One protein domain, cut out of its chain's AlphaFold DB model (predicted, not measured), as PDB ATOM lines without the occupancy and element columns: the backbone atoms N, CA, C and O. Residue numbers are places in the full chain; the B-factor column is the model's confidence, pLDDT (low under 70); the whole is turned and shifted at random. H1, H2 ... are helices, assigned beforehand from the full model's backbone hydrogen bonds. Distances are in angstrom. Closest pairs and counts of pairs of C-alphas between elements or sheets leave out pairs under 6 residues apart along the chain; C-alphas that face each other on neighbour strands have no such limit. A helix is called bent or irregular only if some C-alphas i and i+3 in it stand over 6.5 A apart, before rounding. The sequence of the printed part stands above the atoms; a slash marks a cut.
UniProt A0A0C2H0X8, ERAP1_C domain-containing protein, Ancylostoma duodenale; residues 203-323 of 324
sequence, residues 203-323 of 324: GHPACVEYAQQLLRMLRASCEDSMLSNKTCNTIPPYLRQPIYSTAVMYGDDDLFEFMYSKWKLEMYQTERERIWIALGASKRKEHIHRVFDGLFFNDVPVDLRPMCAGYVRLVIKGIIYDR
ATOM      1  N   GLY A 203      39.554  29.337  21.945       71.00
ATOM      2  CA  GLY A 203      40.120  28.828  20.693       71.00
ATOM      3  C   GLY A 203      39.616  27.461  20.244       71.00
ATOM      4  O   GLY A 203      40.307  26.782  19.494       71.00
ATOM      5  N   HIS A 204      38.424  27.030  20.672       77.88
ATOM      6  CA  HIS A 204      37.857  25.769  20.187       77.88
ATOM      7  C   HIS A 204      37.626  25.817  18.660       77.88
ATOM      8  O   HIS A 204      36.783  26.614  18.224       77.88
ATOM      9  N   PRO A 205      38.266  24.947  17.847       80.56
ATOM     10  CA  PRO A 205      38.301  25.080  16.385       80.56
ATOM     11  C   PRO A 205      36.920  25.210  15.738       80.56
ATOM     12  O   PRO A 205      36.663  26.182  15.036       80.56
ATOM     13  N   ALA A 206      35.986  24.317  16.084       79.44
ATOM     14  CA  ALA A 206      34.631  24.342  15.524       79.44
ATOM     15  C   ALA A 206      33.865  25.640  15.835       79.44
ATOM     16  O   ALA A 206      33.051  26.089  15.032       79.44
ATOM     17  N   CYS A 207      34.116  26.269  16.993       80.38
ATOM     18  CA  CYS A 207      33.456  27.539  17.274       80.38
ATOM     19  C   CYS A 207      34.131  28.703  16.546       80.38
ATOM     20  O   CYS A 207      33.440  29.592  16.053       80.38
ATOM     21  N   VAL A 208      35.464  28.718  16.489       84.94
ATOM     22  CA  VAL A 208      36.201  29.759  15.763       84.94
ATOM     23  C   VAL A 208      35.779  29.764  14.294       84.94
ATOM     24  O   VAL A 208      35.415  30.816  13.774       84.94
ATOM     25  N   GLU A 209      35.713  28.588  13.669       87.19
ATOM     26  CA  GLU A 209      35.252  28.426  12.291       87.19
ATOM     27  C   GLU A 209      33.807  28.912  12.107       87.19
ATOM     28  O   GLU A 209      33.521  29.686  11.191       87.19
ATOM     29  N   TYR A 210      32.901  28.548  13.021       85.06
ATOM     30  CA  TYR A 210      31.519  29.025  12.983       85.06
ATOM     31  C   TYR A 210      31.411  30.549  13.110       85.06
ATOM     32  O   TYR A 210      30.682  31.189  12.350       85.06
ATOM     33  N   ALA A 211      32.143  31.149  14.051       87.38
ATOM     34  CA  ALA A 211      32.152  32.593  14.246       87.38
ATOM     35  C   ALA A 211      32.687  33.318  13.002       87.38
ATOM     36  O   ALA A 211      32.092  34.304  12.567       87.38
ATOM     37  N   GLN A 212      33.754  32.796  12.390       88.12
ATOM     38  CA  GLN A 212      34.296  33.312  11.133       88.12
ATOM     39  C   GLN A 212      33.292  33.174   9.980       88.12
ATOM     40  O   GLN A 212      33.122  34.112   9.203       88.12
ATOM     41  N   GLN A 213      32.576  32.050   9.875       88.75
ATOM     42  CA  GLN A 213      31.552  31.854   8.848       88.75
ATOM     43  C   GLN A 213      30.385  32.838   8.997       88.75
ATOM     44  O   GLN A 213      29.988  33.459   8.009       88.75
ATOM     45  N   LEU A 214      29.875  33.026  10.218       88.50
ATOM     46  CA  LEU A 214      28.835  34.018  10.498       88.50
ATOM     47  C   LEU A 214      29.284  35.428  10.111       88.50
ATOM     48  O   LEU A 214      28.501  36.180   9.535       88.50
ATOM     49  N   LEU A 215      30.542  35.782  10.383       87.88
ATOM     50  CA  LEU A 215      31.055  37.108  10.052       87.88
ATOM     51  C   LEU A 215      31.368  37.311   8.574       87.88
ATOM     52  O   LEU A 215      31.171  38.418   8.084       87.88
ATOM     53  N   ARG A 216      31.727  36.260   7.830       87.81
ATOM     54  CA  ARG A 216      31.767  36.321   6.359       87.81
ATOM     55  C   ARG A 216      30.394  36.657   5.776       87.81
ATOM     56  O   ARG A 216      30.297  37.549   4.942       87.81
ATOM     57  N   MET A 217      29.335  36.001   6.258       88.75
ATOM     58  CA  MET A 217      27.965  36.320   5.832       88.75
ATOM     59  C   MET A 217      27.556  37.737   6.243       88.75
ATOM     60  O   MET A 217      26.965  38.452   5.442       88.75
ATOM     61  N   LEU A 218      27.921  38.161   7.459       91.81
ATOM     62  CA  LEU A 218      27.614  39.498   7.968       91.81
ATOM     63  C   LEU A 218      28.290  40.614   7.158       91.81
ATOM     64  O   LEU A 218      27.684  41.662   6.951       91.81
ATOM     65  N   ARG A 219      29.531  40.404   6.697       91.00
ATOM     66  CA  ARG A 219      30.240  41.364   5.835       91.00
ATOM     67  C   ARG A 219      29.481  41.603   4.536       91.00
ATOM     68  O   ARG A 219      29.308  42.752   4.159       91.00
ATOM     69  N   ALA A 220      28.986  40.531   3.916       89.31
ATOM     70  CA  ALA A 220      28.212  40.618   2.683       89.31
ATOM     71  C   ALA A 220      26.815  41.219   2.904       89.31
ATOM     72  O   ALA A 220      26.357  42.032   2.111       89.31
ATOM     73  N   SER A 221      26.117  40.835   3.979       93.00
ATOM     74  CA  SER A 221      24.746  41.298   4.206       93.00
ATOM     75  C   SER A 221      24.673  42.733   4.730       93.00
ATOM     76  O   SER A 221      23.727  43.447   4.407       93.00
ATOM     77  N   CYS A 222      25.643  43.161   5.544       92.75
ATOM     78  CA  CYS A 222      25.648  44.460   6.216       92.75
ATOM     79  C   CYS A 222      26.729  45.419   5.691       92.75
ATOM     80  O   CYS A 222      27.161  46.273   6.459       92.75
ATOM     81  N   GLU A 223      27.182  45.324   4.439       88.81
ATOM     82  CA  GLU A 223      28.277  46.165   3.912       88.81
ATOM     83  C   GLU A 223      28.016  47.672   4.079       88.81
ATOM     84  O   GLU A 223      28.827  48.362   4.696       88.81
ATOM     85  N   ASP A 224      26.825  48.145   3.708       88.56
ATOM     86  CA  ASP A 224      26.429  49.563   3.817       88.56
ATOM     87  C   ASP A 224      25.450  49.843   4.967       88.56
ATOM     88  O   ASP A 224      24.897  50.932   5.103       88.56
ATOM     89  N   SER A 225      25.201  48.847   5.817       92.44
ATOM     90  CA  SER A 225      24.234  48.943   6.915       92.44
ATOM     91  C   SER A 225      24.897  48.902   8.293       92.44
ATOM     92  O   SER A 225      25.982  48.342   8.475       92.44
ATOM     93  N   MET A 226      24.212  49.480   9.283       93.56
ATOM     94  CA  MET A 226      24.524  49.307  10.706       93.56
ATOM     95  C   MET A 226      24.290  47.853  11.139       93.56
ATOM     96  O   MET A 226      23.348  47.211  10.672       93.56
ATOM     97  N   LEU A 227      25.080  47.344  12.089       94.19
ATOM     98  CA  LEU A 227      24.903  45.985  12.615       94.19
ATOM     99  C   LEU A 227      23.683  45.876  13.544       94.19
ATOM    100  O   LEU A 227      23.180  44.777  13.805       94.19
ATOM    101  N   SER A 228      23.145  46.998  14.021       91.31
ATOM    102  CA  SER A 228      21.852  47.040  14.709       91.31
ATOM    103  C   SER A 228      20.672  46.701  13.791       91.31
ATOM    104  O   SER A 228      19.633  46.253  14.288       91.31
ATOM    105  N   ASN A 229      20.830  46.827  12.466       91.44
ATOM    106  CA  ASN A 229      19.793  46.495  11.497       91.44
ATOM    107  C   ASN A 229      19.525  44.980  11.485       91.44
ATOM    108  O   ASN A 229      20.370  44.171  11.106       91.44
ATOM    109  N   LYS A 230      18.313  44.589  11.892       87.19
ATOM    110  CA  LYS A 230      17.900  43.180  11.996       87.19
ATOM    111  C   LYS A 230      17.716  42.493  10.642       87.19
ATOM    112  O   LYS A 230      17.733  41.269  10.605       87.19
ATOM    113  N   THR A 231      17.531  43.253   9.565       89.19
ATOM    114  CA  THR A 231      17.377  42.707   8.212       89.19
ATOM    115  C   THR A 231      18.709  42.191   7.686       89.19
ATOM    116  O   THR A 231      18.759  41.118   7.097       89.19
ATOM    117  N   CYS A 232      19.798  42.922   7.942       92.38
ATOM    118  CA  CYS A 232      21.125  42.514   7.498       92.38
ATOM    119  C   CYS A 232      21.827  41.607   8.526       92.38
ATOM    120  O   CYS A 232      22.497  40.643   8.154       92.38
ATOM    121  N   ASN A 233      21.658  41.881   9.826       93.75
ATOM    122  CA  ASN A 233      22.324  41.149  10.896       93.75
ATOM    123  C   ASN A 233      21.387  40.130  11.548       93.75
ATOM    124  O   ASN A 233      20.711  40.405  12.550       93.75
ATOM    125  N   THR A 234      21.417  38.922  10.996       89.12
ATOM    126  CA  THR A 234      20.633  37.771  11.453       89.12
ATOM    127  C   THR A 234      21.192  37.118  12.720       89.12
ATOM    128  O   THR A 234      20.529  36.259  13.306       89.12
ATOM    129  N   ILE A 235      22.374  37.535  13.199       88.44
ATOM    130  CA  ILE A 235      22.963  36.992  14.424       88.44
ATOM    131  C   ILE A 235      22.068  37.385  15.608       88.44
ATOM    132  O   ILE A 235      21.836  38.581  15.844       88.44
ATOM    133  N   PRO A 236      21.581  36.413  16.403       83.94
ATOM    134  CA  PRO A 236      20.740  36.712  17.550       83.94
ATOM    135  C   PRO A 236      21.452  37.657  18.533       83.94
ATOM    136  O   PRO A 236      22.614  37.408  18.861       83.94
ATOM    137  N   PRO A 237      20.787  38.698  19.077       82.44
ATOM    138  CA  PRO A 237      21.439  39.719  19.907       82.44
ATOM    139  C   PRO A 237      22.277  39.193  21.082       82.44
ATOM    140  O   PRO A 237      23.268  39.812  21.457       82.44
ATOM    141  N   TYR A 238      21.906  38.044  21.652       73.12
ATOM    142  CA  TYR A 238      22.629  37.404  22.757       73.12
ATOM    143  C   TYR A 238      23.916  36.670  22.329       73.12
ATOM    144  O   TYR A 238      24.736  36.353  23.186       73.12
ATOM    145  N   LEU A 239      24.107  36.401  21.030       78.69
ATOM    146  CA  LEU A 239      25.323  35.799  20.465       78.69
ATOM    147  C   LEU A 239      26.243  36.815  19.790       78.69
ATOM    148  O   LEU A 239      27.414  36.514  19.587       78.69
ATOM    149  N   ARG A 240      25.749  38.013  19.465       88.06
ATOM    150  CA  ARG A 240      26.526  39.024  18.731       88.06
ATOM    151  C   ARG A 240      27.874  39.301  19.378       88.06
ATOM    152  O   ARG A 240      28.894  39.162  18.722       88.06
ATOM    153  N   GLN A 241      27.887  39.568  20.682       81.88
ATOM    154  CA  GLN A 241      29.132  39.834  21.398       81.88
ATOM    155  C   GLN A 241      30.157  38.679  21.316       81.88
ATOM    156  O   GLN A 241      31.249  38.890  20.790       81.88
ATOM    157  N   PRO A 242      29.869  37.448  21.789       78.31
ATOM    158  CA  PRO A 242      30.858  36.372  21.719       78.31
ATOM    159  C   PRO A 242      31.334  36.079  20.293       78.31
ATOM    160  O   PRO A 242      32.516  35.789  20.106       78.31
ATOM    161  N   ILE A 243      30.453  36.186  19.294       87.62
ATOM    162  CA  ILE A 243      30.813  35.979  17.889       87.62
ATOM    163  C   ILE A 243      31.740  37.089  17.384       87.62
ATOM    164  O   ILE A 243      32.796  36.778  16.835       87.62
ATOM    165  N   TYR A 244      31.410  38.360  17.629       91.06
ATOM    166  CA  TYR A 244      32.243  39.495  17.226       91.06
ATOM    167  C   TYR A 244      33.636  39.416  17.852       91.06
ATOM    168  O   TYR A 244      34.632  39.496  17.135       91.06
ATOM    169  N   SER A 245      33.726  39.204  19.173       86.44
ATOM    170  CA  SER A 245      35.021  39.088  19.853       86.44
ATOM    171  C   SER A 245      35.844  37.912  19.345       86.44
ATOM    172  O   SER A 245      37.043  38.064  19.156       86.44
ATOM    173  N   THR A 246      35.223  36.750  19.124       85.81
ATOM    174  CA  THR A 246      35.940  35.574  18.606       85.81
ATOM    175  C   THR A 246      36.506  35.868  17.228       85.81
ATOM    176  O   THR A 246      37.673  35.604  16.963       85.81
ATOM    177  N   ALA A 247      35.702  36.452  16.351       87.44
ATOM    178  CA  ALA A 247      36.141  36.700  14.996       87.44
ATOM    179  C   ALA A 247      37.250  37.754  14.934       87.44
ATOM    180  O   ALA A 247      38.223  37.531  14.231       87.44
ATOM    181  N   VAL A 248      37.176  38.840  15.713       88.75
ATOM    182  CA  VAL A 248      38.283  39.812  15.796       88.75
ATOM    183  C   VAL A 248      39.542  39.184  16.406       88.75
ATOM    184  O   VAL A 248      40.647  39.441  15.937       88.75
ATOM    185  N   MET A 249      39.394  38.342  17.433       86.31
ATOM    186  CA  MET A 249      40.515  37.676  18.105       86.31
ATOM    187  C   MET A 249      41.286  36.713  17.186       86.31
ATOM    188  O   MET A 249      42.498  36.570  17.343       86.31
ATOM    189  N   TYR A 250      40.586  36.045  16.264       87.56
ATOM    190  CA  TYR A 250      41.134  35.041  15.339       87.56
ATOM    191  C   TYR A 250      41.058  35.479  13.862       87.56
ATOM    192  O   TYR A 250      41.070  34.630  12.972       87.56
ATOM    193  N   GLY A 251      40.908  36.777  13.598       86.94
ATOM    194  CA  GLY A 251      40.703  37.338  12.259       86.94
ATOM    195  C   GLY A 251      41.887  38.147  11.740       86.94
ATOM    196  O   GLY A 251      42.813  38.470  12.484       86.94
ATOM    197  N   ASP A 252      41.833  38.492  10.456       90.75
ATOM    198  CA  ASP A 252      42.823  39.304   9.740       90.75
ATOM    199  C   ASP A 252      42.590  40.816   9.917       90.75
ATOM    200  O   ASP A 252      41.739  41.242  10.705       90.75
ATOM    201  N   ASP A 253      43.451  41.642   9.311       92.50
ATOM    202  CA  ASP A 253      43.383  43.109   9.441       92.50
ATOM    203  C   ASP A 253      42.107  43.653   8.797       92.50
ATOM    204  O   ASP A 253      41.420  44.492   9.378       92.50
ATOM    205  N   ASP A 254      41.714  43.086   7.658       92.44
ATOM    206  CA  ASP A 254      40.506  43.469   6.933       92.44
ATOM    207  C   ASP A 254      39.242  43.292   7.777       92.44
ATOM    208  O   ASP A 254      38.330  44.124   7.738       92.44
ATOM    209  N   LEU A 255      39.160  42.209   8.557       91.25
ATOM    210  CA  LEU A 255      38.045  42.002   9.471       91.25
ATOM    211  C   LEU A 255      38.040  43.034  10.601       91.25
ATOM    212  O   LEU A 255      36.969  43.503  10.995       91.25
ATOM    213  N   PHE A 256      39.211  43.390  11.127       92.44
ATOM    214  CA  PHE A 256      39.309  44.430  12.143       92.44
ATOM    215  C   PHE A 256      38.862  45.787  11.591       92.44
ATOM    216  O   PHE A 256      38.030  46.438  12.220       92.44
ATOM    217  N   GLU A 257      39.321  46.176  10.398       93.19
ATOM    218  CA  GLU A 257      38.895  47.417   9.742       93.19
ATOM    219  C   GLU A 257      37.395  47.428   9.448       93.19
ATOM    220  O   GLU A 257      36.731  48.442   9.673       93.19
ATOM    221  N   PHE A 258      36.833  46.296   9.017       94.25
ATOM    222  CA  PHE A 258      35.389  46.154   8.854       94.25
ATOM    223  C   PHE A 258      34.651  46.402  10.174       94.25
ATOM    224  O   PHE A 258      33.742  47.224  10.235       94.25
ATOM    225  N   MET A 259      35.046  45.737  11.262       93.25
ATOM    226  CA  MET A 259      34.390  45.933  12.560       93.25
ATOM    227  C   MET A 259      34.578  47.364  13.078       93.25
ATOM    228  O   MET A 259      33.657  47.945  13.653       93.25
ATOM    229  N   TYR A 260      35.738  47.968  12.827       90.88
ATOM    230  CA  TYR A 260      36.038  49.341  13.217       90.88
ATOM    231  C   TYR A 260      35.204  50.360  12.429       90.88
ATOM    232  O   TYR A 260      34.685  51.313  13.012       90.88
ATOM    233  N   SER A 261      35.000  50.150  11.125       92.50
ATOM    234  CA  SER A 261      34.113  50.993  10.315       92.50
ATOM    235  C   SER A 261      32.660  50.877  10.782       92.50
ATOM    236  O   SER A 261      31.982  51.896  10.938       92.50
ATOM    237  N   LYS A 262      32.209  49.662  11.131       93.75
ATOM    238  CA  LYS A 262      30.880  49.437  11.714       93.75
ATOM    239  C   LYS A 262      30.704  50.131  13.054       93.75
ATOM    240  O   LYS A 262      29.656  50.720  13.280       93.75
ATOM    241  N   TRP A 263      31.725  50.138  13.909       90.25
ATOM    242  CA  TRP A 263      31.675  50.865  15.178       90.25
ATOM    243  C   TRP A 263      31.478  52.377  15.000       90.25
ATOM    244  O   TRP A 263      30.733  52.982  15.771       90.25
ATOM    245  N   LYS A 264      32.121  52.990  13.996       86.88
ATOM    246  CA  LYS A 264      31.943  54.424  13.700       86.88
ATOM    247  C   LYS A 264      30.549  54.740  13.163       86.88
ATOM    248  O   LYS A 264      30.016  55.800  13.470       86.88
ATOM    249  N   LEU A 265      29.994  53.841  12.349       91.31
ATOM    250  CA  LEU A 265      28.678  53.997  11.728       91.31
ATOM    251  C   LEU A 265      27.523  53.755  12.716       91.31
ATOM    252  O   LEU A 265      26.446  54.319  12.559       91.31
ATOM    253  N   GLU A 266      27.721  52.888  13.710       89.38
ATOM    254  CA  GLU A 266      26.660  52.419  14.600       89.38
ATOM    255  C   GLU A 266      26.151  53.514  15.550       89.38
ATOM    256  O   GLU A 266      26.886  54.031  16.392       89.38
ATOM    257  N   MET A 267      24.852  53.816  15.467       86.06
ATOM    258  CA  MET A 267      24.190  54.784  16.352       86.06
ATOM    259  C   MET A 267      23.578  54.131  17.595       86.06
ATOM    260  O   MET A 267      23.392  54.792  18.616       86.06
ATOM    261  N   TYR A 268      23.242  52.836  17.535       84.44
ATOM    262  CA  TYR A 268      22.608  52.156  18.661       84.44
ATOM    263  C   TYR A 268      23.647  51.770  19.716       84.44
ATOM    264  O   TYR A 268      24.419  50.829  19.528       84.44
ATOM    265  N   GLN A 269      23.621  52.469  20.853       75.38
ATOM    266  CA  GLN A 269      24.645  52.390  21.898       75.38
ATOM    267  C   GLN A 269      25.006  50.954  22.308       75.38
ATOM    268  O   GLN A 269      26.179  50.595  22.318       75.38
ATOM    269  N   THR A 270      24.020  50.094  22.573       78.19
ATOM    270  CA  THR A 270      24.290  48.707  22.990       78.19
ATOM    271  C   THR A 270      24.984  47.888  21.901       78.19
ATOM    272  O   THR A 270      25.800  47.026  22.212       78.19
ATOM    273  N   GLU A 271      24.664  48.104  20.623       85.06
ATOM    274  CA  GLU A 271      25.349  47.394  19.536       85.06
ATOM    275  C   GLU A 271      26.753  47.964  19.325       85.06
ATOM    276  O   GLU A 271      27.711  47.200  19.215       85.06
ATOM    277  N   ARG A 272      26.888  49.293  19.384       83.88
ATOM    278  CA  ARG A 272      28.173  49.991  19.323       83.88
ATOM    279  C   ARG A 272      29.133  49.492  20.405       83.88
ATOM    280  O   ARG A 272      30.284  49.190  20.109       83.88
ATOM    281  N   GLU A 273      28.649  49.308  21.632       76.00
ATOM    282  CA  GLU A 273      29.418  48.731  22.742       76.00
ATOM    283  C   GLU A 273      29.867  47.288  22.476       76.00
ATOM    284  O   GLU A 273      31.008  46.941  22.772       76.00
ATOM    285  N   ARG A 274      29.020  46.435  21.882       84.38
ATOM    286  CA  ARG A 274      29.415  45.057  21.523       84.38
ATOM    287  C   ARG A 274      30.546  45.044  20.503       84.38
ATOM    288  O   ARG A 274      31.505  44.296  20.668       84.38
ATOM    289  N   ILE A 275      30.438  45.871  19.464       87.69
ATOM    290  CA  ILE A 275      31.482  45.999  18.439       87.69
ATOM    291  C   ILE A 275      32.774  46.505  19.088       87.69
ATOM    292  O   ILE A 275      33.851  45.979  18.826       87.69
ATOM    293  N   TRP A 276      32.661  47.472  19.997       79.00
ATOM    294  CA  TRP A 276      33.804  48.014  20.722       79.00
ATOM    295  C   TRP A 276      34.529  46.968  21.578       79.00
ATOM    296  O   TRP A 276      35.746  46.811  21.480       79.00
ATOM    297  N   ILE A 277      33.787  46.190  22.374       75.88
ATOM    298  CA  ILE A 277      34.349  45.090  23.175       75.88
ATOM    299  C   ILE A 277      35.027  44.052  22.267       75.88
ATOM    300  O   ILE A 277      36.067  43.497  22.628       75.88
ATOM    301  N   ALA A 278      34.471  43.798  21.081       84.81
ATOM    302  CA  ALA A 278      35.063  42.898  20.104       84.81
ATOM    303  C   ALA A 278      36.388  43.397  19.531       84.81
ATOM    304  O   ALA A 278      37.334  42.617  19.475       84.81
ATOM    305  N   LEU A 279      36.493  44.681  19.183       84.75
ATOM    306  CA  LEU A 279      37.746  45.294  18.724       84.75
ATOM    307  C   LEU A 279      38.866  45.137  19.760       84.75
ATOM    308  O   LEU A 279      40.002  44.814  19.415       84.75
ATOM    309  N   GLY A 280      38.518  45.259  21.044       77.06
ATOM    310  CA  GLY A 280      39.445  45.032  22.150       77.06
ATOM    311  C   GLY A 280      39.919  43.581  22.325       77.06
ATOM    312  O   GLY A 280      40.858  43.342  23.077       77.06
ATOM    313  N   ALA A 281      39.303  42.609  21.647       78.50
ATOM    314  CA  ALA A 281      39.716  41.206  21.690       78.50
ATOM    315  C   ALA A 281      40.859  40.871  20.711       78.50
ATOM    316  O   ALA A 281      41.349  39.740  20.722       78.50
ATOM    317  N   SER A 282      41.271  41.823  19.863       83.56
ATOM    318  CA  SER A 282      42.384  41.653  18.924       83.56
ATOM    319  C   SER A 282      43.684  41.290  19.650       83.56
ATOM    320  O   SER A 282      43.995  41.858  20.695       83.56
ATOM    321  N   LYS A 283      44.469  40.378  19.065       81.44
ATOM    322  CA  LYS A 283      45.799  39.990  19.572       81.44
ATOM    323  C   LYS A 283      46.939  40.867  19.031       81.44
ATOM    324  O   LYS A 283      48.052  40.798  19.542       81.44
ATOM    325  N   ARG A 284      46.677  41.681  18.002       82.19
ATOM    326  CA  ARG A 284      47.676  42.555  17.361       82.19
ATOM    327  C   ARG A 284      47.886  43.847  18.138       82.19
ATOM    328  O   ARG A 284      46.923  44.504  18.540       82.19
ATOM    329  N   LYS A 285      49.150  44.238  18.301       82.00
ATOM    330  CA  LYS A 285      49.553  45.411  19.087       82.00
ATOM    331  C   LYS A 285      49.029  46.712  18.475       82.00
ATOM    332  O   LYS A 285      48.482  47.542  19.192       82.00
ATOM    333  N   GLU A 286      49.145  46.862  17.163       85.94
ATOM    334  CA  GLU A 286      48.674  48.018  16.395       85.94
ATOM    335  C   GLU A 286      47.168  48.264  16.564       85.94
ATOM    336  O   GLU A 286      46.732  49.394  16.783       85.94
ATOM    337  N   HIS A 287      46.370  47.195  16.562       85.12
ATOM    338  CA  HIS A 287      44.922  47.260  16.769       85.12
ATOM    339  C   HIS A 287      44.578  47.741  18.170       85.12
ATOM    340  O   HIS A 287      43.728  48.612  18.350       85.12
ATOM    341  N   ILE A 288      45.268  47.177  19.161       73.88
ATOM    342  CA  ILE A 288      45.120  47.556  20.560       73.88
ATOM    343  C   ILE A 288      45.458  49.036  20.735       73.88
ATOM    344  O   ILE A 288      44.645  49.769  21.286       73.88
ATOM    345  N   HIS A 289      46.605  49.489  20.227       75.44
ATOM    346  CA  HIS A 289      47.021  50.887  20.332       75.44
ATOM    347  C   HIS A 289      45.977  51.831  19.731       75.44
ATOM    348  O   HIS A 289      45.560  52.771  20.392       75.44
ATOM    349  N   ARG A 290      45.447  51.523  18.542       79.38
ATOM    350  CA  ARG A 290      44.417  52.348  17.893       79.38
ATOM    351  C   ARG A 290      43.113  52.432  18.692       79.38
ATOM    352  O   ARG A 290      42.489  53.491  18.746       79.38
ATOM    353  N   VAL A 291      42.684  51.323  19.296       73.81
ATOM    354  CA  VAL A 291      41.512  51.296  20.188       73.81
ATOM    355  C   VAL A 291      41.784  52.140  21.436       73.81
ATOM    356  O   VAL A 291      40.914  52.910  21.831       73.81
ATOM    357  N   PHE A 292      42.987  52.039  22.013       68.44
ATOM    358  CA  PHE A 292      43.436  52.820  23.174       68.44
ATOM    359  C   PHE A 292      43.490  54.315  22.889       68.44
ATOM    360  O   PHE A 292      42.889  55.096  23.624       68.44
ATOM    361  N   ASP A 293      44.145  54.710  21.805       69.62
ATOM    362  CA  ASP A 293      44.293  56.115  21.446       69.62
ATOM    363  C   ASP A 293      42.923  56.759  21.208       69.62
ATOM    364  O   ASP A 293      42.648  57.861  21.681       69.62
ATOM    365  N   GLY A 294      42.003  56.015  20.585       64.06
ATOM    366  CA  GLY A 294      40.624  56.448  20.394       64.06
ATOM    367  C   GLY A 294      39.786  56.587  21.676       64.06
ATOM    368  O   GLY A 294      38.696  57.151  21.600       64.06
ATOM    369  N   LEU A 295      40.243  56.089  22.831       60.94
ATOM    370  CA  LEU A 295      39.553  56.232  24.128       60.94
ATOM    371  C   LEU A 295      40.082  57.394  24.943       60.94
ATOM    372  O   LEU A 295      39.310  58.071  25.613       60.94
ATOM    373  N   PHE A 296      41.402  57.558  24.939       58.47
ATOM    374  CA  PHE A 296      42.075  58.527  25.791       58.47
ATOM    375  C   PHE A 296      42.246  59.884  25.111       58.47
ATOM    376  O   PHE A 296      42.357  60.886  25.812       58.47
ATOM    377  N   PHE A 297      42.244  59.926  23.774       63.50
ATOM    378  CA  PHE A 297      42.606  61.125  23.016       63.50
ATOM    379  C   PHE A 297      41.552  61.580  21.992       63.50
ATOM    380  O   PHE A 297      41.823  62.506  21.235       63.50
ATOM    381  N   ASN A 298      40.356  60.977  21.960       59.03
ATOM    382  CA  ASN A 298      39.234  61.500  21.164       59.03
ATOM    383  C   ASN A 298      38.398  62.518  21.961       59.03
ATOM    384  O   ASN A 298      38.157  62.335  23.151       59.03
ATOM    385  N   ASP A 299      37.856  63.522  21.263       47.50
ATOM    386  CA  ASP A 299      37.049  64.620  21.831       47.50
ATOM    387  C   ASP A 299      35.692  64.189  22.425       47.50
ATOM    388  O   ASP A 299      35.039  64.965  23.124       47.50
ATOM    389  N   VAL A 300      35.233  62.960  22.152       51.53
ATOM    390  CA  VAL A 300      33.936  62.447  22.618       51.53
ATOM    391  C   VAL A 300      34.149  61.485  23.793       51.53
ATOM    392  O   VAL A 300      34.716  60.409  23.587       51.53
ATOM    393  N   PRO A 301      33.657  61.803  25.006       48.28
ATOM    394  CA  PRO A 301      33.742  60.908  26.154       48.28
ATOM    395  C   PRO A 301      32.998  59.595  25.878       48.28
ATOM    396  O   PRO A 301      31.779  59.581  25.705       48.28
ATOM    397  N   VAL A 302      33.721  58.478  25.847       55.00
ATOM    398  CA  VAL A 302      33.140  57.130  25.798       55.00
ATOM    399  C   VAL A 302      33.051  56.605  27.230       55.00
ATOM    400  O   VAL A 302      34.030  56.683  27.968       55.00
ATOM    401  N   ASP A 303      31.904  56.064  27.655       52.62
ATOM    402  CA  ASP A 303      31.817  55.386  28.956       52.62
ATOM    403  C   ASP A 303      32.738  54.154  28.954       52.62
ATOM    404  O   ASP A 303      32.497  53.169  28.255       52.62
ATOM    405  N   LEU A 304      33.825  54.230  29.723       49.66
ATOM    406  CA  LEU A 304      34.902  53.236  29.757       49.66
ATOM    407  C   LEU A 304      34.574  52.013  30.632       49.66
ATOM    408  O   LEU A 304      35.299  51.013  30.596       49.66
ATOM    409  N   ARG A 305      33.490  52.051  31.422       48.09
ATOM    410  CA  ARG A 305      33.132  50.976  32.370       48.09
ATOM    411  C   ARG A 305      32.928  49.599  31.705       48.09
ATOM    412  O   ARG A 305      33.455  48.618  32.241       48.09
ATOM    413  N   PRO A 306      32.258  49.472  30.538       45.06
ATOM    414  CA  PRO A 306      32.103  48.190  29.844       45.06
ATOM    415  C   PRO A 306      33.435  47.638  29.315       45.06
ATOM    416  O   PRO A 306      33.649  46.422  29.292       45.06
ATOM    417  N   MET A 307      34.357  48.528  28.934       45.44
ATOM    418  CA  MET A 307      35.667  48.153  28.416       45.44
ATOM    419  C   MET A 307      36.593  47.639  29.518       45.44
ATOM    420  O   MET A 307      37.183  46.580  29.344       45.44
ATOM    421  N   CYS A 308      36.678  48.297  30.676       43.44
ATOM    422  CA  CYS A 308      37.502  47.802  31.788       43.44
ATOM    423  C   CYS A 308      37.087  46.386  32.236       43.44
ATOM    424  O   CYS A 308      37.943  45.560  32.546       43.44
ATOM    425  N   ALA A 309      35.790  46.060  32.197       39.44
ATOM    426  CA  ALA A 309      35.286  44.734  32.554       39.44
ATOM    427  C   ALA A 309      35.570  43.647  31.491       39.44
ATOM    428  O   ALA A 309      35.843  42.493  31.838       39.44
ATOM    429  N   GLY A 310      35.504  43.989  30.198       38.50
ATOM    430  CA  GLY A 310      35.745  43.057  29.087       38.50
ATOM    431  C   GLY A 310      37.225  42.891  28.718       38.50
ATOM    432  O   GLY A 310      37.694  41.772  28.511       38.50
ATOM    433  N   TYR A 311      37.968  43.995  28.689       43.00
ATOM    434  CA  TYR A 311      39.344  44.095  28.201       43.00
ATOM    435  C   TYR A 311      40.357  43.472  29.171       43.00
ATOM    436  O   TYR A 311      41.157  42.625  28.774       43.00
ATOM    437  N   VAL A 312      40.248  43.769  30.474       39.75
ATOM    438  CA  VAL A 312      41.086  43.163  31.533       39.75
ATOM    439  C   VAL A 312      40.919  41.640  31.563       39.75
ATOM    440  O   VAL A 312      41.873  40.905  31.803       39.75
ATOM    441  N   ARG A 313      39.720  41.132  31.256       39.03
ATOM    442  CA  ARG A 313      39.428  39.692  31.267       39.03
ATOM    443  C   ARG A 313      40.036  38.931  30.083       39.03
ATOM    444  O   ARG A 313      40.340  37.747  30.234       39.03
ATOM    445  N   LEU A 314      40.160  39.571  28.919       39.53
ATOM    446  CA  LEU A 314      40.591  38.929  27.671       39.53
ATOM    447  C   LEU A 314      42.080  39.137  27.388       39.53
ATOM    448  O   LEU A 314      42.769  38.175  27.054       39.53
ATOM    449  N   VAL A 315      42.599  40.343  27.619       42.19
ATOM    450  CA  VAL A 315      44.000  40.685  27.341       42.19
ATOM    451  C   VAL A 315      44.959  40.094  28.371       42.19
ATOM    452  O   VAL A 315      45.991  39.549  27.990       42.19
ATOM    453  N   ILE A 316      44.595  40.066  29.660       38.84
ATOM    454  CA  ILE A 316      45.421  39.400  30.684       38.84
ATOM    455  C   ILE A 316      45.532  37.895  30.406       38.84
ATOM    456  O   ILE A 316      46.578  37.302  30.639       38.84
ATOM    457  N   LYS A 317      44.493  37.260  29.851       38.62
ATOM    458  CA  LYS A 317      44.565  35.841  29.483       38.62
ATOM    459  C   LYS A 317      45.405  35.582  28.235       38.62
ATOM    460  O   LYS A 317      46.163  34.626  28.246       38.62
ATOM    461  N   GLY A 318      45.295  36.411  27.198       36.16
ATOM    462  CA  GLY A 318      46.123  36.265  25.996       36.16
ATOM    463  C   GLY A 318      47.611  36.492  26.278       36.16
ATOM    464  O   GLY A 318      48.436  35.673  25.904       36.16
ATOM    465  N   ILE A 319      47.950  37.547  27.025       35.38
ATOM    466  CA  ILE A 319      49.349  37.910  27.313       35.38
ATOM    467  C   ILE A 319      50.024  36.929  28.288       35.38
ATOM    468  O   ILE A 319      51.233  36.725  28.204       35.38
ATOM    469  N   ILE A 320      49.276  36.318  29.218       34.12
ATOM    470  CA  ILE A 320      49.845  35.355  30.178       34.12
ATOM    471  C   ILE A 320      50.058  33.970  29.550       34.12
ATOM    472  O   ILE A 320      51.035  33.313  29.895       34.12
ATOM    473  N   TYR A 321      49.188  33.520  28.637       36.56
ATOM    474  CA  TYR A 321      49.308  32.180  28.042       36.56
ATOM    475  C   TYR A 321      50.368  32.072  26.938       36.56
ATOM    476  O   TYR A 321      50.818  30.966  26.683       36.56
ATOM    477  N   ASP A 322      50.822  33.182  26.348       32.75
ATOM    478  CA  ASP A 322      51.948  33.187  25.395       32.75
ATOM    479  C   ASP A 322      53.328  33.326  26.087       32.75
ATOM    480  O   ASP A 322      54.350  33.507  25.424       32.75
ATOM    481  N   ARG A 323      53.388  33.278  27.431       29.36
ATOM    482  CA  ARG A 323      54.640  33.340  28.223       29.36
ATOM    483  C   ARG A 323      54.943  32.082  29.054       29.36
ATOM    484  O   ARG A 323      55.820  32.137  29.917       29.36
TER     485      ARG A 323
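What this domain is: This is residues 203 to 323 of the 324 residues of the protein "ERAP1_C domain-containing protein" of Ancylostoma duodenale (UniProt A0A0C2H0X8). Three helices, H2, H3 and H4, make an up-and-down bundle as the core, with H3 meeting H2 over only part of its length. H1 crosses H2 on one side of this core; on the other side H5 and H6 each meet H4 with part of their length and stay apart from each other. The 121 printed residues hold six named helices, H1 to H6 in chain order, and no named strand; the class is all helix. The whole is compact, with a radius of gyration of the C-alphas of 13.8 A and spans of 39 by 39 by 24 A.

How they stand to each other: H1, residues 205 to 221, touches H2, residues 237 to 249, about perpendicular at 75 degrees; the closest C-alphas, Ala 211 and Ile 243, are 5.2 A apart. H2 is irregular, with C-alphas 238 and 241 7.1 A apart. H2 and H3, residues 253 to 265, form a hairpin at a steep tilt of 41 degrees, closest at C-alphas 248 and 256, 6.0 A. H3 and H4, residues 269 to 279, form a hairpin at 19 degrees, a shallow tilt, closest at C-alphas 263 and 272, 5.5 A. H2 and H4 touch, running the same way, with C-alphas 245 and 278 3.8 A apart. H5, residues 285 to 296, only just touches H4, with 3 pairs of C-alphas within 8 A, the closest Leu 279 and Val 291 at 7.2 A; they form a hairpin. H6, residues 305 to 321, touches H4 with residues 306 to 311 alone, closest at C-alphas 277 and 307, 6.2 A. Every O i to N i+4 pair is within hydrogen-bond range in H1, H3, H4 and H5, against 7 of 9 in H2 and 9 of 13 in H6.

Where its parts are: H1 begins at C-alpha 205 (38.301, 25.080, 16.385) and is 24.4 A long. H6, 25.2 A long with a kink of 25 degrees near residue 312, ends at C-alpha 321 (49.308, 32.180, 28.042).

The domain as a whole: The two C-alphas farthest apart, Thr 231 and Arg 323, are 43.3 A apart. The printed part has no cut. The link from H1 to H2, residues 222 to 236, is long. Residues 292 to 323 have pLDDT under 70.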